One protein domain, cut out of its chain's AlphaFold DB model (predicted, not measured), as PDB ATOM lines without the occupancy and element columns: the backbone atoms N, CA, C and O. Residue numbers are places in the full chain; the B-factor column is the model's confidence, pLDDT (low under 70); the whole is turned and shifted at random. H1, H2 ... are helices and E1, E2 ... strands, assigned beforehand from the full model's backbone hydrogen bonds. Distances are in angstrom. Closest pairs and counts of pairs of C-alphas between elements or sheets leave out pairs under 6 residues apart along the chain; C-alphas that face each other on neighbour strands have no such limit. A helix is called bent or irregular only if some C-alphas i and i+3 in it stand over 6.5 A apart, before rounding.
ATOM      1  N   TRP A   7       5.008   9.852  22.066       48.78
ATOM      2  CA  TRP A   7       4.775  11.208  21.541       48.78
ATOM      3  C   TRP A   7       3.404  11.355  20.874       48.78
ATOM      4  O   TRP A   7       2.840  12.448  20.865       48.78
ATOM      5  N   LYS A   8       2.823  10.256  20.371       51.72
ATOM      6  CA  LYS A   8       1.518  10.277  19.687       51.72
ATOM      7  C   LYS A   8       0.340  10.662  20.589       51.72
ATOM      8  O   LYS A   8      -0.662  11.126  20.063       51.72
ATOM      9  N   LEU A   9       0.451  10.484  21.911       47.81
ATOM     10  CA  LEU A   9      -0.615  10.798  22.878       47.81
ATOM     11  C   LEU A   9      -0.358  12.077  23.689       47.81
ATOM     12  O   LEU A   9      -1.309  12.706  24.142       47.81
ATOM     13  N   HIS A  10       0.899  12.508  23.830       55.53
ATOM     14  CA  HIS A  10       1.229  13.746  24.546       55.53
ATOM     15  C   HIS A  10       0.801  15.001  23.776       55.53
ATOM     16  O   HIS A  10       0.233  15.918  24.358       55.53
ATOM     17  N   MET A  11       1.021  15.014  22.461       56.00
ATOM     18  CA  MET A  11       0.681  16.140  21.586       56.00
ATOM     19  C   MET A  11      -0.835  16.441  21.530       56.00
ATOM     20  O   MET A  11      -1.205  17.596  21.754       56.00
ATOM     21  N   PRO A  12      -1.731  15.450  21.311       61.78
ATOM     22  CA  PRO A  12      -3.178  15.676  21.371       61.78
ATOM     23  C   PRO A  12      -3.653  16.176  22.736       61.78
ATOM     24  O   PRO A  12      -4.523  17.038  22.790       61.78
ATOM     25  N   ASN A  13      -3.061  15.679  23.827       68.50
ATOM     26  CA  ASN A  13      -3.431  16.093  25.180       68.50
ATOM     27  C   ASN A  13      -3.019  17.541  25.471       68.50
ATOM     28  O   ASN A  13      -3.825  18.288  26.010       68.50
ATOM     29  N   ILE A  14      -1.819  17.968  25.061       70.12
ATOM     30  CA  ILE A  14      -1.364  19.356  25.255       70.12
ATOM     31  C   ILE A  14      -2.240  20.334  24.460       70.12
ATOM     32  O   ILE A  14      -2.649  21.366  24.990       70.12
ATOM     33  N   ILE A  15      -2.570  20.007  23.205       72.06
ATOM     34  CA  ILE A  15      -3.451  20.848  22.380       72.06
ATOM     35  C   ILE A  15      -4.878  20.859  22.945       72.06
ATOM     36  O   ILE A  15      -5.485  21.923  23.018       72.06
ATOM     37  N   ALA A  16      -5.407  19.718  23.395       73.75
ATOM     38  CA  ALA A  16      -6.731  19.650  24.011       73.75
ATOM     39  C   ALA A  16      -6.807  20.468  25.311       73.75
ATOM     40  O   ALA A  16      -7.755  21.227  25.500       73.75
ATOM     41  N   GLU A  17      -5.800  20.374  26.184       75.94
ATOM     42  CA  GLU A  17      -5.713  21.190  27.401       75.94
ATOM     43  C   GLU A  17      -5.623  22.686  27.080       75.94
ATOM     44  O   GLU A  17      -6.319  23.494  27.700       75.94
ATOM     45  N   TYR A  18      -4.815  23.067  26.084       79.81
ATOM     46  CA  TYR A  18      -4.769  24.438  25.575       79.81
ATOM     47  C   TYR A  18      -6.153  24.901  25.099       79.81
ATOM     48  O   TYR A  18      -6.626  25.952  25.531       79.81
ATOM     49  N   MET A  19      -6.832  24.099  24.274       80.19
ATOM     50  CA  MET A  19      -8.146  24.436  23.729       80.19
ATOM     51  C   MET A  19      -9.208  24.606  24.816       80.19
ATOM     52  O   MET A  19      -9.979  25.562  24.767       80.19
ATOM     53  N   VAL A  20      -9.236  23.724  25.818       77.44
ATOM     54  CA  VAL A  20     -10.174  23.822  26.948       77.44
ATOM     55  C   VAL A  20      -9.924  25.094  27.750       77.44
ATOM     56  O   VAL A  20     -10.868  25.827  28.034       77.44
ATOM     57  N   ASN A  21      -8.668  25.396  28.086       80.56
ATOM     58  CA  ASN A  21      -8.348  26.611  28.836       80.56
ATOM     59  C   ASN A  21      -8.723  27.874  28.051       80.56
ATOM     60  O   ASN A  21      -9.356  28.767  28.605       80.56
ATOM     61  N   GLN A  22      -8.396  27.926  26.758       78.69
ATOM     62  CA  GLN A  22      -8.755  29.053  25.894       78.69
ATOM     63  C   GLN A  22     -10.271  29.204  25.732       78.69
ATOM     64  O   GLN A  22     -10.788  30.320  25.727       78.69
ATOM     65  N   PHE A  23     -11.005  28.094  25.639       80.06
ATOM     66  CA  PHE A  23     -12.463  28.117  25.582       80.06
ATOM     67  C   PHE A  23     -13.057  28.706  26.864       80.06
ATOM     68  O   PHE A  23     -13.843  29.648  26.786       80.06
ATOM     69  N   LEU A  24     -12.644  28.194  28.029       81.00
ATOM     70  CA  LEU A  24     -13.108  28.661  29.338       81.00
ATOM     71  C   LEU A  24     -12.798  30.148  29.553       81.00
ATOM     72  O   LEU A  24     -13.673  30.891  29.992       81.00
ATOM     73  N   GLU A  25     -11.598  30.590  29.172       83.12
ATOM     74  CA  GLU A  25     -11.201  32.001  29.201       83.12
ATOM     75  C   GLU A  25     -12.121  32.857  28.317       83.12
ATOM     76  O   GLU A  25     -12.645  33.878  28.763       83.12
ATOM     77  N   THR A  26     -12.398  32.400  27.091       81.25
ATOM     78  CA  THR A  26     -13.249  33.115  26.124       81.25
ATOM     79  C   THR A  26     -14.689  33.279  26.620       81.25
ATOM     80  O   THR A  26     -15.326  34.293  26.338       81.25
ATOM     81  N   ILE A  27     -15.213  32.310  27.377       81.38
ATOM     82  CA  ILE A  27     -16.560  32.383  27.970       81.38
ATOM     83  C   ILE A  27     -16.573  32.992  29.385       81.38
ATOM     84  O   ILE A  27     -17.621  33.004  30.031       81.38
ATOM     85  N   GLY A  28     -15.437  33.503  29.874       81.62
ATOM     86  CA  GLY A  28     -15.320  34.177  31.170       81.62
ATOM     87  C   GLY A  28     -15.363  33.250  32.390       81.62
ATOM     88  O   GLY A  28     -15.648  33.710  33.496       81.62
ATOM     89  N   GLN A  29     -15.112  31.950  32.212       77.88
ATOM     90  CA  GLN A  29     -15.032  30.993  33.314       77.88
ATOM     91  C   GLN A  29     -13.623  30.949  33.927       77.88
ATOM     92  O   GLN A  29     -12.634  31.169  33.225       77.88
ATOM     93  N   PRO A  30     -13.503  30.648  35.235       73.69
ATOM     94  CA  PRO A  30     -12.205  30.523  35.880       73.69
ATOM     95  C   PRO A  30     -11.385  29.409  35.226       73.69
ATOM     96  O   PRO A  30     -11.845  28.273  35.103       73.69
ATOM     97  N   THR A  31     -10.153  29.725  34.848       67.81
ATOM     98  CA  THR A  31      -9.215  28.786  34.233       67.81
ATOM     99  C   THR A  31      -8.135  28.373  35.228       67.81
ATOM    100  O   THR A  31      -7.875  29.045  36.230       67.81
ATOM    101  N   ARG A  32      -7.482  27.232  34.972       63.22
ATOM    102  CA  ARG A  32      -6.186  26.949  35.604       63.22
ATOM    103  C   ARG A  32      -5.152  27.963  35.095       63.22
ATOM    104  O   ARG A  32      -5.322  28.463  33.985       63.22
ATOM    105  N   PRO A  33      -4.086  28.257  35.868       58.31
ATOM    106  CA  PRO A  33      -3.040  29.169  35.424       58.31
ATOM    107  C   PRO A  33      -2.561  28.783  34.025       58.31
ATOM    108  O   PRO A  33      -2.212  27.626  33.784       58.31
ATOM    109  N   THR A  34      -2.618  29.767  33.126       56.78
ATOM    110  CA  THR A  34      -2.296  29.673  31.705       56.78
ATOM    111  C   THR A  34      -1.034  28.845  31.507       56.78
ATOM    112  O   THR A  34       0.045  29.227  31.962       56.78
ATOM    113  N   LEU A  35      -1.158  27.709  30.815       54.50
ATOM    114  CA  LEU A  35       0.007  27.065  30.224       54.50
ATOM    115  C   LEU A  35       0.601  28.094  29.257       54.50
ATOM    116  O   LEU A  35      -0.058  28.495  28.297       54.50
ATOM    117  N   ALA A  36       1.816  28.567  29.551       61.38
ATOM    118  CA  ALA A  36       2.617  29.310  28.584       61.38
ATOM    119  C   ALA A  36       2.607  28.549  27.249       61.38
ATOM    120  O   ALA A  36       2.467  27.324  27.283       61.38
ATOM    121  N   LEU A  37       2.703  29.286  26.127       58.84
ATOM    122  CA  LEU A  37       2.601  28.784  24.745       58.84
ATOM    123  C   LEU A  37       2.915  27.285  24.656       58.84
ATOM    124  O   LEU A  37       4.000  26.889  25.097       58.84
ATOM    125  N   PRO A  38       1.985  26.466  24.131       61.34
ATOM    126  CA  PRO A  38       2.130  25.022  24.193       61.34
ATOM    127  C   PRO A  38       3.464  24.646  23.538       61.34
ATOM    128  O   PRO A  38       3.866  25.306  22.579       61.34
ATOM    129  N   ASP A  39       4.164  23.684  24.151       61.00
ATOM    130  CA  ASP A  39       5.564  23.317  23.886       61.00
ATOM    131  C   ASP A  39       5.998  23.613  22.441       61.00
ATOM    132  O   ASP A  39       5.312  23.226  21.500       61.00
ATOM    133  N   THR A  40       7.148  24.272  22.256       59.34
ATOM    134  CA  THR A  40       7.722  24.656  20.948       59.34
ATOM    135  C   THR A  40       7.840  23.512  19.931       59.34
ATOM    136  O   THR A  40       8.075  23.762  18.749       59.34
ATOM    137  N   SER A  41       7.676  22.264  20.374       58.66
ATOM    138  CA  SER A  41       7.534  21.082  19.525       58.66
ATOM    139  C   SER A  41       6.218  21.043  18.724       58.66
ATOM    140  O   SER A  41       6.166  20.386  17.683       58.66
ATOM    141  N   ILE A  42       5.172  21.753  19.156       65.38
ATOM    142  CA  ILE A  42       3.873  21.855  18.485       65.38
ATOM    143  C   ILE A  42       3.975  22.832  17.314       65.38
ATOM    144  O   ILE A  42       4.376  23.987  17.461       65.38
ATOM    145  N   LEU A  43       3.564  22.371  16.131       74.56
ATOM    146  CA  LEU A  43       3.504  23.207  14.934       74.56
ATOM    147  C   LEU A  43       2.607  24.425  15.184       74.56
ATOM    148  O   LEU A  43       1.443  24.282  15.552       74.56
ATOM    149  N   LEU A  44       3.128  25.623  14.910       73.94
ATOM    150  CA  LEU A  44       2.396  26.885  15.063       73.94
ATOM    151  C   LEU A  44       1.060  26.889  14.301       73.94
ATOM    152  O   LEU A  44       0.076  27.450  14.776       73.94
ATOM    153  N   SER A  45       1.001  26.207  13.154       73.44
ATOM    154  CA  SER A  45      -0.236  26.010  12.394       73.44
ATOM    155  C   SER A  45      -1.295  25.240  13.186       73.44
ATOM    156  O   SER A  45      -2.456  25.628  13.167       73.44
ATOM    157  N   ALA A  46      -0.915  24.215  13.952       74.56
ATOM    158  CA  ALA A  46      -1.846  23.463  14.791       74.56
ATOM    159  C   ALA A  46      -2.414  24.318  15.936       74.56
ATOM    160  O   ALA A  46      -3.593  24.195  16.257       74.56
ATOM    161  N   ILE A  47      -1.608  25.217  16.513       78.12
ATOM    162  CA  ILE A  47      -2.064  26.183  17.529       78.12
ATOM    163  C   ILE A  47      -3.063  27.168  16.913       78.12
ATOM    164  O   ILE A  47      -4.096  27.459  17.512       78.12
ATOM    165  N   PHE A  48      -2.777  27.658  15.705       81.12
ATOM    166  CA  PHE A  48      -3.651  28.593  15.002       81.12
ATOM    167  C   PHE A  48      -5.014  27.966  14.665       81.12
ATOM    168  O   PHE A  48      -6.051  28.570  14.936       81.12
ATOM    169  N   GLU A  49      -5.029  26.734  14.148       83.19
ATOM    170  CA  GLU A  49      -6.274  25.994  13.890       83.19
ATOM    171  C   GLU A  49      -7.033  25.680  15.187       83.19
ATOM    172  O   GLU A  49      -8.244  25.887  15.265       83.19
ATOM    173  N   ALA A  50      -6.330  25.257  16.243       80.81
ATOM    174  CA  ALA A  50      -6.926  25.040  17.559       80.81
ATOM    175  C   ALA A  50      -7.604  26.315  18.090       80.81
ATOM    176  O   ALA A  50      -8.734  26.254  18.574       80.81
ATOM    177  N   GLY A  51      -6.961  27.476  17.934       82.31
ATOM    178  CA  GLY A  51      -7.535  28.773  18.290       82.31
ATOM    179  C   GLY A  51      -8.805  29.106  17.501       82.31
ATOM    180  O   GLY A  51      -9.793  29.544  18.090       82.31
ATOM    181  N   ARG A  52      -8.826  28.843  16.185       81.75
ATOM    182  CA  ARG A  52     -10.025  29.038  15.344       81.75
ATOM    183  C   ARG A  52     -11.182  28.145  15.777       81.75
ATOM    184  O   ARG A  52     -12.307  28.626  15.896       81.75
ATOM    185  N   ILE A  53     -10.908  26.869  16.046       83.62
ATOM    186  CA  ILE A  53     -11.909  25.923  16.548       83.62
ATOM    187  C   ILE A  53     -12.475  26.414  17.882       83.62
ATOM    188  O   ILE A  53     -13.692  26.492  18.029       83.62
ATOM    189  N   VAL A  54     -11.613  26.791  18.830       81.75
ATOM    190  CA  VAL A  54     -12.023  27.281  20.155       81.75
ATOM    191  C   VAL A  54     -12.894  28.523  20.050       81.75
ATOM    192  O   VAL A  54     -13.948  28.582  20.680       81.75
ATOM    193  N   TRP A  55     -12.488  29.497  19.238       83.75
ATOM    194  CA  TRP A  55     -13.257  30.719  19.038       83.75
ATOM    195  C   TRP A  55     -14.639  30.421  18.448       83.75
ATOM    196  O   TRP A  55     -15.648  30.907  18.961       83.75
ATOM    197  N   SER A  56     -14.704  29.563  17.426       81.62
ATOM    198  CA  SER A  56     -15.977  29.149  16.834       81.62
ATOM    199  C   SER A  56     -16.843  28.376  17.826       81.62
ATOM    200  O   SER A  56     -18.046  28.606  17.879       81.62
ATOM    201  N   MET A  57     -16.259  27.506  18.654       80.75
ATOM    202  CA  MET A  57     -16.989  26.807  19.714       80.75
ATOM    203  C   MET A  57     -17.529  27.776  20.768       80.75
ATOM    204  O   MET A  57     -18.679  27.642  21.175       80.75
ATOM    205  N   ALA A  58     -16.742  28.767  21.189       80.31
ATOM    206  CA  ALA A  58     -17.179  29.779  22.149       80.31
ATOM    207  C   ALA A  58     -18.322  30.632  21.584       80.31
ATOM    208  O   ALA A  58     -19.317  30.867  22.269       80.31
ATOM    209  N   LYS A  59     -18.231  31.022  20.309       83.81
ATOM    210  CA  LYS A  59     -19.326  31.677  19.583       83.81
ATOM    211  C   LYS A  59     -20.573  30.799  19.509       83.81
ATOM    212  O   LYS A  59     -21.663  31.266  19.815       83.81
ATOM    213  N   ALA A  60     -20.414  29.522  19.176       80.31
ATOM    214  CA  ALA A  60     -21.523  28.579  19.084       80.31
ATOM    215  C   ALA A  60     -22.194  28.329  20.443       80.31
ATOM    216  O   ALA A  60     -23.410  28.172  20.507       80.31
ATOM    217  N   TYR A  61     -21.409  28.334  21.522       79.88
ATOM    218  CA  TYR A  61     -21.892  28.253  22.897       79.88
ATOM    219  C   TYR A  61     -22.693  29.497  23.302       79.88
ATOM    220  O   TYR A  61     -23.750  29.380  23.915       79.88
ATOM    221  N   GLN A  62     -22.242  30.692  22.914       81.69
ATOM    222  CA  GLN A  62     -23.010  31.931  23.109       81.69
ATOM    223  C   GLN A  62     -24.319  31.926  22.301       81.69
ATOM    224  O   GLN A  62     -25.345  32.388  22.794       81.69
ATOM    225  N   ASN A  63     -24.290  31.343  21.103       79.06
ATOM    226  CA  ASN A  63     -25.430  31.199  20.196       79.06
ATOM    227  C   ASN A  63     -26.207  29.882  20.401       79.06
ATOM    228  O   ASN A  63     -26.845  29.379  19.471       79.06
ATOM    229  N   GLN A  64     -26.142  29.279  21.592       78.06
ATOM    230  CA  GLN A  64     -26.782  27.990  21.841       78.06
ATOM    231  C   GLN A  64     -28.310  28.086  21.774       78.06
ATOM    232  O   GLN A  64     -28.934  28.976  22.357       78.06
ATOM    233  N   LYS A  65     -28.926  27.119  21.096       79.06
ATOM    234  CA  LYS A  65     -30.378  26.952  21.047       79.06
ATOM    235  C   LYS A  65     -30.739  25.655  21.761       79.06
ATOM    236  O   LYS A  65     -30.266  24.584  21.386       79.06
ATOM    237  N   ALA A  66     -31.554  25.754  22.804       76.25
ATOM    238  CA  ALA A  66     -32.049  24.595  23.535       76.25
ATOM    239  C   ALA A  66     -33.369  24.118  22.925       76.25
ATOM    240  O   ALA A  66     -34.256  24.921  22.630       76.25
ATOM    241  N   LEU A  67     -33.510  22.807  22.758       69.44
ATOM    242  CA  LEU A  67     -34.802  22.202  22.462       69.44
ATOM    243  C   LEU A  67     -35.699  22.336  23.698       69.44
ATOM    244  O   LEU A  67     -35.317  21.934  24.798       69.44
ATOM    245  N   GLY A  68     -36.892  22.909  23.520       62.88
ATOM    246  CA  GLY A  68     -37.882  23.038  24.588       62.88
ATOM    247  C   GLY A  68     -38.238  21.693  25.236       62.88
ATOM    248  O   GLY A  68     -38.066  20.620  24.647       62.88
ATOM    249  N   SER A  69     -38.733  21.755  26.476       53.66
ATOM    250  CA  SER A  69     -39.220  20.579  27.201       53.66
ATOM    251  C   SER A  69     -40.409  19.971  26.462       53.66
ATOM    252  O   SER A  69     -41.430  20.632  26.318       53.66
ATOM    253  N   ASN A  70     -40.232  18.736  25.988       53.66
ATOM    254  CA  ASN A  70     -41.239  17.791  25.497       53.66
ATOM    255  C   ASN A  70     -42.651  18.376  25.315       53.66
ATOM    256  O   ASN A  70     -43.536  18.159  26.143       53.66
ATOM    257  N   GLU A  71     -42.889  19.052  24.193       52.00
ATOM    258  CA  GLU A  71     -44.250  19.240  23.706       52.00
ATOM    259  C   GLU A  71     -44.726  17.884  23.177       52.00
ATOM    260  O   GLU A  71     -44.322  17.411  22.114       52.00
ATOM    261  N   THR A  72     -45.529  17.191  23.975       56.22
ATOM    262  CA  THR A  72     -46.200  15.952  23.581       56.22
ATOM    263  C   THR A  72     -47.052  16.204  22.328       56.22
ATOM    264  O   THR A  72     -48.074  16.881  22.414       56.22
ATOM    265  N   GLY A  73     -46.649  15.665  21.171       62.34
ATOM    266  CA  GLY A  73     -47.337  15.847  19.886       62.34
ATOM    267  C   GLY A  73     -46.865  14.866  18.805       62.34
ATOM    268  O   GLY A  73     -45.845  14.192  18.962       62.34
ATOM    269  N   THR A  74     -47.617  14.753  17.705       72.12
ATOM    270  CA  THR A  74     -47.237  13.926  16.543       72.12
ATOM    271  C   THR A  74     -45.992  14.486  15.842       72.12
ATOM    272  O   THR A  74     -45.632  15.651  16.029       72.12
ATOM    273  N   ASN A  75     -45.332  13.677  14.999       76.19
ATOM    274  CA  ASN A  75     -44.150  14.112  14.231       76.19
ATOM    275  C   ASN A  75     -44.389  15.418  13.451       76.19
ATOM    276  O   ASN A  75     -43.477  16.233  13.360       76.19
ATOM    277  N   GLU A  76     -45.605  15.639  12.945       78.62
ATOM    278  CA  GLU A  76     -45.984  16.841  12.190       78.62
ATOM    279  C   GLU A  76     -46.085  18.084  13.084       78.62
ATOM    280  O   GLU A  76     -45.625  19.160  12.702       78.62
ATOM    281  N   VAL A  77     -46.644  17.944  14.295       75.38
ATOM    282  CA  VAL A  77     -46.699  19.028  15.292       75.38
ATOM    283  C   VAL A  77     -45.283  19.423  15.702       75.38
ATOM    284  O   VAL A  77     -44.962  20.607  15.745       75.38
ATOM    285  N   ARG A  78     -44.410  18.429  15.904       72.44
ATOM    286  CA  ARG A  78     -42.997  18.649  16.226       72.44
ATOM    287  C   ARG A  78     -42.245  19.340  15.090       72.44
ATOM    288  O   ARG A  78     -41.497  20.278  15.337       72.44
ATOM    289  N   GLU A  79     -42.433  18.895  13.850       76.19
ATOM    290  CA  GLU A  79     -41.810  19.526  12.684       76.19
ATOM    291  C   GLU A  79     -42.266  20.981  12.528       76.19
ATOM    292  O   GLU A  79     -41.450  21.855  12.242       76.19
ATOM    293  N   LYS A  80     -43.550  21.259  12.768       80.12
ATOM    294  CA  LYS A  80     -44.088  22.618  12.734       80.12
ATOM    295  C   LYS A  80     -43.491  23.503  13.835       80.12
ATOM    296  O   LYS A  80     -42.996  24.578  13.514       80.12
ATOM    297  N   ALA A  81     -43.464  23.040  15.086       75.00
ATOM    298  CA  ALA A  81     -42.877  23.778  16.208       75.00
ATOM    299  C   ALA A  81     -41.379  24.067  15.995       75.00
ATOM    300  O   ALA A  81     -40.897  25.163  16.280       75.00
ATOM    301  N   LEU A  82     -40.640  23.109  15.419       74.50
ATOM    302  CA  LEU A  82     -39.244  23.309  15.030       74.50
ATOM    303  C   LEU A  82     -39.103  24.343  13.907       74.50
ATOM    304  O   LEU A  82     -38.245  25.209  14.009       74.50
ATOM    305  N   LYS A  83     -39.943  24.307  12.868       76.19
ATOM    306  CA  LYS A  83     -39.917  25.313  11.789       76.19
ATOM    307  C   LYS A  83     -40.295  26.717  12.267       76.19
ATOM    308  O   LYS A  83     -39.840  27.688  11.677       76.19
ATOM    309  N   GLU A  84     -41.116  26.832  13.308       75.38
ATOM    310  CA  GLU A  84     -41.462  28.114  13.935       75.38
ATOM    311  C   GLU A  84     -40.344  28.627  14.861       75.38
ATOM    312  O   GLU A  84     -40.031  29.814  14.843       75.38
ATOM    313  N   THR A  85     -39.700  27.738  15.628       72.31
ATOM    314  CA  THR A  85     -38.587  28.082  16.542       72.31
ATOM    315  C   THR A  85     -37.291  28.382  15.785       72.31
ATOM    316  O   THR A  85     -36.500  29.245  16.172       72.31
ATOM    317  N   PHE A  86     -37.062  27.655  14.695       72.12
ATOM    318  CA  PHE A  86     -35.930  27.799  13.794       72.12
ATOM    319  C   PHE A  86     -36.485  28.163  12.415       72.12
ATOM    320  O   PHE A  86     -36.556  27.289  11.543       72.12
ATOM    321  N   PRO A  87     -36.932  29.418  12.218       64.06
ATOM    322  CA  PRO A  87     -37.423  29.854  10.925       64.06
ATOM    323  C   PRO A  87     -36.315  29.632   9.903       64.06
ATOM    324  O   PRO A  87     -35.238  30.214   9.993       64.06
ATOM    325  N   VAL A  88     -36.572  28.730   8.959       62.59
ATOM    326  CA  VAL A  88     -35.733  28.596   7.773       62.59
ATOM    327  C   VAL A  88     -35.988  29.865   6.980       62.59
ATOM    328  O   VAL A  88     -37.063  30.010   6.388       62.59
ATOM    329  N   GLU A  89     -35.056  30.814   7.049       63.00
ATOM    330  CA  GLU A  89     -35.120  32.031   6.253       63.00
ATOM    331  C   GLU A  89     -35.328  31.627   4.796       63.00
ATOM    332  O   GLU A  89     -34.629  30.773   4.231       63.00
ATOM    333  N   LYS A  90     -36.406  32.162   4.219       57.88
ATOM    334  CA  LYS A  90     -36.649  32.003   2.795       57.88
ATOM    335  C   LYS A  90     -35.466  32.669   2.117       57.88
ATOM    336  O   LYS A  90     -35.176  33.811   2.435       57.88
ATOM    337  N   ASP A  91     -34.807  31.924   1.239       50.72
ATOM    338  CA  ASP A  91     -33.695  32.370   0.389       50.72
ATOM    339  C   ASP A  91     -32.293  31.922   0.833       50.72
ATOM    340  O   ASP A  91     -31.291  32.501   0.429       50.72
ATOM    341  N   GLY A  92     -32.199  30.795   1.550       50.91
ATOM    342  CA  GLY A  92     -30.930  30.068   1.658       50.91
ATOM    343  C   GLY A  92     -29.865  30.824   2.443       50.91
ATOM    344  O   GLY A  92     -28.677  30.654   2.168       50.91
ATOM    345  N   GLU A  93     -30.291  31.630   3.417       49.88
ATOM    346  CA  GLU A  93     -29.424  32.152   4.465       49.88
ATOM    347  C   GLU A  93     -28.930  30.944   5.269       49.88
ATOM    348  O   GLU A  93     -29.563  30.414   6.184       49.88
ATOM    349  N   LEU A  94     -27.823  30.384   4.776       54.62
ATOM    350  CA  LEU A  94     -27.042  29.368   5.453       54.62
ATOM    351  C   LEU A  94     -26.805  29.898   6.862       54.62
ATOM    352  O   LEU A  94     -26.551  31.089   7.025       54.62
ATOM    353  N   VAL A  95     -26.881  29.033   7.871       56.50
ATOM    354  CA  VAL A  95     -26.516  29.386   9.244       56.50
ATOM    355  C   VAL A  95     -25.037  29.788   9.220       56.50
ATOM    356  O   VAL A  95     -24.178  28.963   9.454       56.50
ATOM    357  N   CYS A  96     -24.688  31.017   8.842       65.81
ATOM    358  CA  CYS A  96     -23.299  31.426   8.625       65.81
ATOM    359  C   CYS A  96     -22.558  31.574   9.953       65.81
ATOM    360  O   CYS A  96     -21.328  31.612   9.986       65.81
ATOM    361  N   GLU A  97     -23.302  31.629  11.055       79.00
ATOM    362  CA  GLU A  97     -22.750  31.727  12.390       79.00
ATOM    363  C   GLU A  97     -22.523  30.349  13.029       79.00
ATOM    364  O   GLU A  97     -23.320  29.414  12.854       79.00
ATOM    365  N   PRO A  98     -21.453  30.201  13.827       82.19
ATOM    366  CA  PRO A  98     -21.301  29.050  14.698       82.19
ATOM    367  C   PRO A  98     -22.520  28.903  15.620       82.19
ATOM    368  O   PRO A  98     -22.930  29.869  16.264       82.19
ATOM    369  N   THR A  99     -23.106  27.706  15.682       82.94
ATOM    370  CA  THR A  99     -24.351  27.428  16.418       82.94
ATOM    371  C   THR A  99     -24.305  26.046  17.068       82.94
ATOM    372  O   THR A  99     -23.904  25.073  16.427       82.94
ATOM    373  N   LEU A 100     -24.753  25.940  18.323       80.19
ATOM    374  CA  LEU A 100     -24.989  24.663  19.007       80.19
ATOM    375  C   LEU A 100     -26.486  24.420  19.196       80.19
ATOM    376  O   LEU A 100     -27.221  25.311  19.620       80.19
ATOM    377  N   LEU A 101     -26.916  23.189  18.932       80.00
ATOM    378  CA  LEU A 101     -28.233  22.689  19.301       80.00
ATOM    379  C   LEU A 101     -28.081  21.757  20.500       80.00
ATOM    380  O   LEU A 101     -27.416  20.722  20.405       80.00
ATOM    381  N   LEU A 102     -28.714  22.121  21.610       77.88
ATOM    382  CA  LEU A 102     -28.685  21.358  22.852       77.88
ATOM    383  C   LEU A 102     -30.028  20.677  23.103       77.88
ATOM    384  O   LEU A 102     -31.085  21.223  22.777       77.88
ATOM    385  N   ASP A 103     -29.990  19.499  23.718       73.31
ATOM    386  CA  ASP A 103     -31.178  18.916  24.331       73.31
ATOM    387  C   ASP A 103     -31.455  19.504  25.726       73.31
ATOM    388  O   ASP A 103     -30.774  20.405  26.219       73.31
ATOM    389  N   GLN A 104     -32.483  18.965  26.379       76.50
ATOM    390  CA  GLN A 104     -32.948  19.383  27.705       76.50
ATOM    391  C   GLN A 104     -31.934  19.096  28.824       76.50
ATOM    392  O   GLN A 104     -32.011  19.692  29.895       76.50
ATOM    393  N   THR A 105     -31.002  18.171  28.592       78.94
ATOM    394  CA  THR A 105     -29.937  17.794  29.527       78.94
ATOM    395  C   THR A 105     -28.631  18.541  29.256       78.94
ATOM    396  O   THR A 105     -27.600  18.214  29.843       78.94
ATOM    397  N   SER A 106     -28.672  19.557  28.385       75.75
ATOM    398  CA  SER A 106     -27.506  20.298  27.894       75.75
ATOM    399  C   SER A 106     -26.514  19.423  27.119       75.75
ATOM    400  O   SER A 106     -25.343  19.782  26.980       75.75
ATOM    401  N   VAL A 107     -26.963  18.281  26.592       74.44
ATOM    402  CA  VAL A 107     -26.167  17.445  25.692       74.44
ATOM    403  C   VAL A 107     -26.235  18.041  24.292       74.44
ATOM    404  O   VAL A 107     -27.301  18.421  23.801       74.44
ATOM    405  N   ILE A 108     -25.079  18.133  23.635       76.81
ATOM    406  CA  ILE A 108     -24.987  18.648  22.270       76.81
ATOM    407  C   ILE A 108     -25.586  17.616  21.312       76.81
ATOM    408  O   ILE A 108     -25.033  16.535  21.123       76.81
ATOM    409  N   MET A 109     -26.705  17.975  20.687       74.75
ATOM    410  CA  MET A 109     -27.402  17.151  19.698       74.75
ATOM    411  C   MET A 109     -26.864  17.384  18.289       74.75
ATOM    412  O   MET A 109     -26.764  16.454  17.492       74.75
ATOM    413  N   ALA A 110     -26.534  18.637  17.977       78.06
ATOM    414  CA  ALA A 110     -25.933  19.028  16.712       78.06
ATOM    415  C   ALA A 110     -25.097  20.299  16.888       78.06
ATOM    416  O   ALA A 110     -25.338  21.104  17.789       78.06
ATOM    417  N   TRP A 111     -24.132  20.499  15.998       82.25
ATOM    418  CA  TRP A 111     -23.327  21.711  15.938       82.25
ATOM    419  C   TRP A 111     -23.100  22.131  14.490       82.25
ATOM    420  O   TRP A 111     -22.920  21.297  13.602       82.25
ATOM    421  N   HIS A 112     -23.065  23.437  14.266       81.44
ATOM    422  CA  HIS A 112     -22.610  24.047  13.031       81.44
ATOM    423  C   HIS A 112     -21.425  24.950  13.365       81.44
ATOM    424  O   HIS A 112     -21.574  25.893  14.134       81.44
ATOM    425  N   LEU A 113     -20.239  24.638  12.841       83.25
ATOM    426  CA  LEU A 113     -18.999  25.364  13.130       83.25
ATOM    427  C   LEU A 113     -18.310  25.732  11.804       83.25
ATOM    428  O   LEU A 113     -17.423  25.008  11.348       83.25
ATOM    429  N   PRO A 114     -18.742  26.815  11.141       81.06
ATOM    430  CA  PRO A 114     -18.229  27.179   9.830       81.06
ATOM    431  C   PRO A 114     -16.795  27.700   9.930       81.06
ATOM    432  O   PRO A 114     -16.412  28.349  10.904       81.06
ATOM    433  N   GLY A 115     -15.992  27.413   8.902       81.19
ATOM    434  CA  GLY A 115     -14.659  27.998   8.749       81.19
ATOM    435  C   GLY A 115     -13.679  27.681   9.884       81.19
ATOM    436  O   GLY A 115     -12.769  28.469  10.131       81.19
ATOM    437  N   VAL A 116     -13.850  26.560  10.590       82.00
ATOM    438  CA  VAL A 116     -12.947  26.167  11.689       82.00
ATOM    439  C   VAL A 116     -11.586  25.662  11.228       82.00
ATOM    440  O   VAL A 116     -10.643  25.721  12.002       82.00
ATOM    441  N   LEU A 117     -11.482  25.200   9.981       80.69
ATOM    442  CA  LEU A 117     -10.232  24.759   9.362       80.69
ATOM    443  C   LEU A 117      -9.832  25.733   8.250       80.69
ATOM    444  O   LEU A 117     -10.704  26.215   7.519       80.69
ATOM    445  N   SER A 118      -8.537  26.000   8.072       81.94
ATOM    446  CA  SER A 118      -8.043  26.679   6.864       81.94
ATOM    447  C   SER A 118      -8.299  25.874   5.594       81.94
ATOM    448  O   SER A 118      -8.422  24.650   5.622       81.94
ATOM    449  N   GLU A 119      -8.341  26.572   4.460       82.69
ATOM    450  CA  GLU A 119      -8.437  25.944   3.140       82.69
ATOM    451  C   GLU A 119      -7.301  24.941   2.913       82.69
ATOM    452  O   GLU A 119      -7.546  23.849   2.414       82.69
ATOM    453  N   GLU A 120      -6.081  25.254   3.360       79.25
ATOM    454  CA  GLU A 120      -4.928  24.353   3.260       79.25
ATOM    455  C   GLU A 120      -5.176  23.024   3.989       79.25
ATOM    456  O   GLU A 120      -4.940  21.949   3.430       79.25
ATOM    457  N   PHE A 121      -5.720  23.077   5.209       73.69
ATOM    458  CA  PHE A 121      -6.080  21.878   5.967       73.69
ATOM    459  C   PHE A 121      -7.292  21.150   5.382       73.69
ATOM    460  O   PHE A 121      -7.298  19.920   5.352       73.69
ATOM    461  N   GLN A 122      -8.300  21.873   4.887       75.88
ATOM    462  CA  GLN A 122      -9.465  21.272   4.232       75.88
ATOM    463  C   GLN A 122      -9.064  20.521   2.959       75.88
ATOM    464  O   GLN A 122      -9.447  19.366   2.773       75.88
ATOM    465  N   VAL A 123      -8.239  21.144   2.113       76.44
ATOM    466  CA  VAL A 123      -7.691  20.535   0.897       76.44
ATOM    467  C   VAL A 123      -6.817  19.336   1.260       76.44
ATOM    468  O   VAL A 123      -6.997  18.260   0.689       76.44
ATOM    469  N   GLY A 124      -5.931  19.468   2.252       74.19
ATOM    470  CA  GLY A 124      -5.097  18.363   2.729       74.19
ATOM    471  C   GLY A 124      -5.912  17.167   3.235       74.19
ATOM    472  O   GLY A 124      -5.635  16.024   2.869       74.19
ATOM    473  N   PHE A 125      -6.960  17.418   4.021       71.56
ATOM    474  CA  PHE A 125      -7.847  16.384   4.553       71.56
ATOM    475  C   PHE A 125      -8.672  15.711   3.447       71.56
ATOM    476  O   PHE A 125      -8.788  14.485   3.416       71.56
ATOM    477  N   GLN A 126      -9.178  16.490   2.485       68.94
ATOM    478  CA  GLN A 126      -9.917  15.972   1.334       68.94
ATOM    479  C   GLN A 126      -9.035  15.096   0.434       68.94
ATOM    480  O   GLN A 126      -9.470  14.027  -0.005       68.94
ATOM    481  N   ILE A 127      -7.789  15.509   0.183       70.25
ATOM    482  CA  ILE A 127      -6.801  14.714  -0.560       70.25
ATOM    483  C   ILE A 127      -6.522  13.405   0.182       70.25
ATOM    484  O   ILE A 127      -6.566  12.337  -0.426       70.25
ATOM    485  N   PHE A 128      -6.297  13.463   1.498       62.94
ATOM    486  CA  PHE A 128      -6.042  12.277   2.315       62.94
ATOM    487  C   PHE A 128      -7.213  11.287   2.289       62.94
ATOM    488  O   PHE A 128      -7.004  10.100   2.047       62.94
ATOM    489  N   ILE A 129      -8.448  11.767   2.464       68.75
ATOM    490  CA  ILE A 129      -9.663  10.946   2.366       68.75
ATOM    491  C   ILE A 129      -9.800  10.331   0.969       68.75
ATOM    492  O   ILE A 129     -10.116   9.148   0.848       68.75
ATOM    493  N   SER A 130      -9.534  11.104  -0.084       67.62
ATOM    494  CA  SER A 130      -9.619  10.627  -1.469       67.62
ATOM    495  C   SER A 130      -8.594   9.524  -1.744       67.62
ATOM    496  O   SER A 130      -8.939   8.488  -2.310       67.62
ATOM    497  N   ILE A 131      -7.354   9.691  -1.274       69.75
ATOM    498  CA  ILE A 131      -6.304   8.668  -1.360       69.75
ATOM    499  C   ILE A 131      -6.691   7.432  -0.541       69.75
ATOM    500  O   ILE A 131      -6.594   6.316  -1.047       69.75
ATOM    501  N   ALA A 132      -7.173   7.604   0.692       57.00
ATOM    502  CA  ALA A 132      -7.613   6.499   1.539       57.00
ATOM    503  C   ALA A 132      -8.758   5.707   0.888       57.00
ATOM    504  O   ALA A 132      -8.710   4.481   0.861       57.00
ATOM    505  N   MET A 133      -9.746   6.381   0.291       63.00
ATOM    506  CA  MET A 133     -10.821   5.729  -0.459       63.00
ATOM    507  C   MET A 133     -10.303   4.987  -1.696       63.00
ATOM    508  O   MET A 133     -10.737   3.864  -1.950       63.00
ATOM    509  N   VAL A 134      -9.367   5.557  -2.462       69.00
ATOM    510  CA  VAL A 134      -8.756   4.867  -3.614       69.00
ATOM    511  C   VAL A 134      -7.993   3.622  -3.161       69.00
ATOM    512  O   VAL A 134      -8.181   2.558  -3.741       69.00
ATOM    513  N   LEU A 135      -7.192   3.717  -2.097       62.88
ATOM    514  CA  LEU A 135      -6.435   2.587  -1.551       62.88
ATOM    515  C   LEU A 135      -7.347   1.491  -0.978       62.88
ATOM    516  O   LEU A 135      -7.098   0.309  -1.215       62.88
ATOM    517  N   LEU A 136      -8.430   1.864  -0.288       51.31
ATOM    518  CA  LEU A 136      -9.440   0.921   0.206       51.31
ATOM    519  C   LEU A 136     -10.156   0.195  -0.942       51.31
ATOM    520  O   LEU A 136     -10.440  -0.995  -0.827       51.31
ATOM    521  N   ASN A 137     -10.413   0.876  -2.061       59.22
ATOM    522  CA  ASN A 137     -11.033   0.263  -3.236       59.22
ATOM    523  C   ASN A 137     -10.049  -0.593  -4.052       59.22
ATOM    524  O   ASN A 137     -10.428  -1.668  -4.514       59.22
ATOM    525  N   LEU A 138      -8.776  -0.194  -4.167       60.50
ATOM    526  CA  LEU A 138      -7.731  -1.008  -4.803       60.50
ATOM    527  C   LEU A 138      -7.452  -2.298  -4.014       60.50
ATOM    528  O   LEU A 138      -7.303  -3.369  -4.600       60.50
ATOM    529  N   GLY A 139      -7.443  -2.216  -2.680       51.97
ATOM    530  CA  GLY A 139      -7.314  -3.382  -1.799       51.97
ATOM    531  C   GLY A 139      -8.507  -4.340  -1.873       51.97
ATOM    532  O   GLY A 139      -8.371  -5.524  -1.578       51.97
TER     533      GLY A 139
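Overview. This is residues 7 to 139 of the 153 residues of an uncharacterized protein of Paxillus rubicundulus Ve08.2h10 (UniProt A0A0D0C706). This is a loose, open, flat model: two helices, H1 and H2, cross at a slant in one pair, the last turns of H2, residues 56 to 62, lie close by a small strand hairpin of E1 and E2, and H3 sits beyond that hairpin at the far end, joined to the rest by long loops. The last helix, H4, starts near the body and becomes a free arm, with residues 126 to 139 sticking out. The printed part has 133 residues, with four named helices and two named strands in the order H1, H2, H3, E1, E2, H4; the two strands make one antiparallel sheet in the order E1, E2, and the class is mostly helix. The radius of gyration of the C-alphas is 19.4 A, and the C-alphas span 54 by 51 by 28 A along their three main axes.

Along the chain. Find C-alpha 7 at (4.775, 11.208, 21.541); from there H1, residues 7 to 26, runs 28.7 A to C-alpha 26. H1 is neither bent nor irregular, but only just: C-alphas 8 and 11 are 6.2 A apart. After residues 27 to 43, with no named element, look for H2, residues 44 to 62, which runs 27.1 A and ends at C-alpha 62 at (-23.010, 31.931, 23.109). Past residues 63 to 74 you reach H3, residues 75 to 85, 15.2 A long. Residues 86 to 98 then come back to E1, residues 99 to 102, 9.9 A long, and E2 follows with residues 108 to 112, 11.0 A long. H4, residues 119 to 139, is the longest helix by residues; it runs 29.8 A to C-alpha 139 at (-7.314, -3.382, -1.799).

Arrangement. Begin with H1 and H2, which touch, with 14 pairs of C-alphas within 8 A. Their closest C-alphas are those of Phe 23 and Val 54, 5.5 A apart. They run the same way at a steep tilt of 41 degrees. Go on to the end of H2: the closest C-alphas of H2 and E1 are those of Ala 60 and Thr 99, 4.1 A apart, and those of H2 and E2 are Ala 60 and His 112, 7.6 A apart. E1 and E2 form a hairpin of antiparallel neighbours, with 169 degrees between their directions. Look there for N 99 and O 112, 2.8 A apart, and N 101 and O 110, 2.9 A apart, both within hydrogen-bond range. Residues 65 to 66 pair with residues 101 to 102 of E1, parallel. H3 touches no helix, and it is apart from E2. H4 touches no helix either, and it is apart from E1. In H2, H3 and H4 every O i to N i+4 pair is within hydrogen-bond range; in H1 14 of 16 are.

Size, cuts and confidence. The two C-alphas farthest apart are those of Thr 40 and Thr 74, 56.2 A, while those of Trp 7 and Gly 139, first and last printed, are 30.1 A apart. Residues 87 to 94 stand free, as do residues 126 to 139 of H4; without these stretches the body has 111 residues and spans 56 by 36 by 24 A. The links H1 to H2, H2 to H3 and H3 to E1 are long, E1 to E2 is tight, and E2 to H4 is short. The printed part has no cut. Its mean pLDDT is 71.3, and 49 residues are under 70: residues 7 to 13, 31 to 42, 67 to 73, 87 to 96, 126 and 128 to 139.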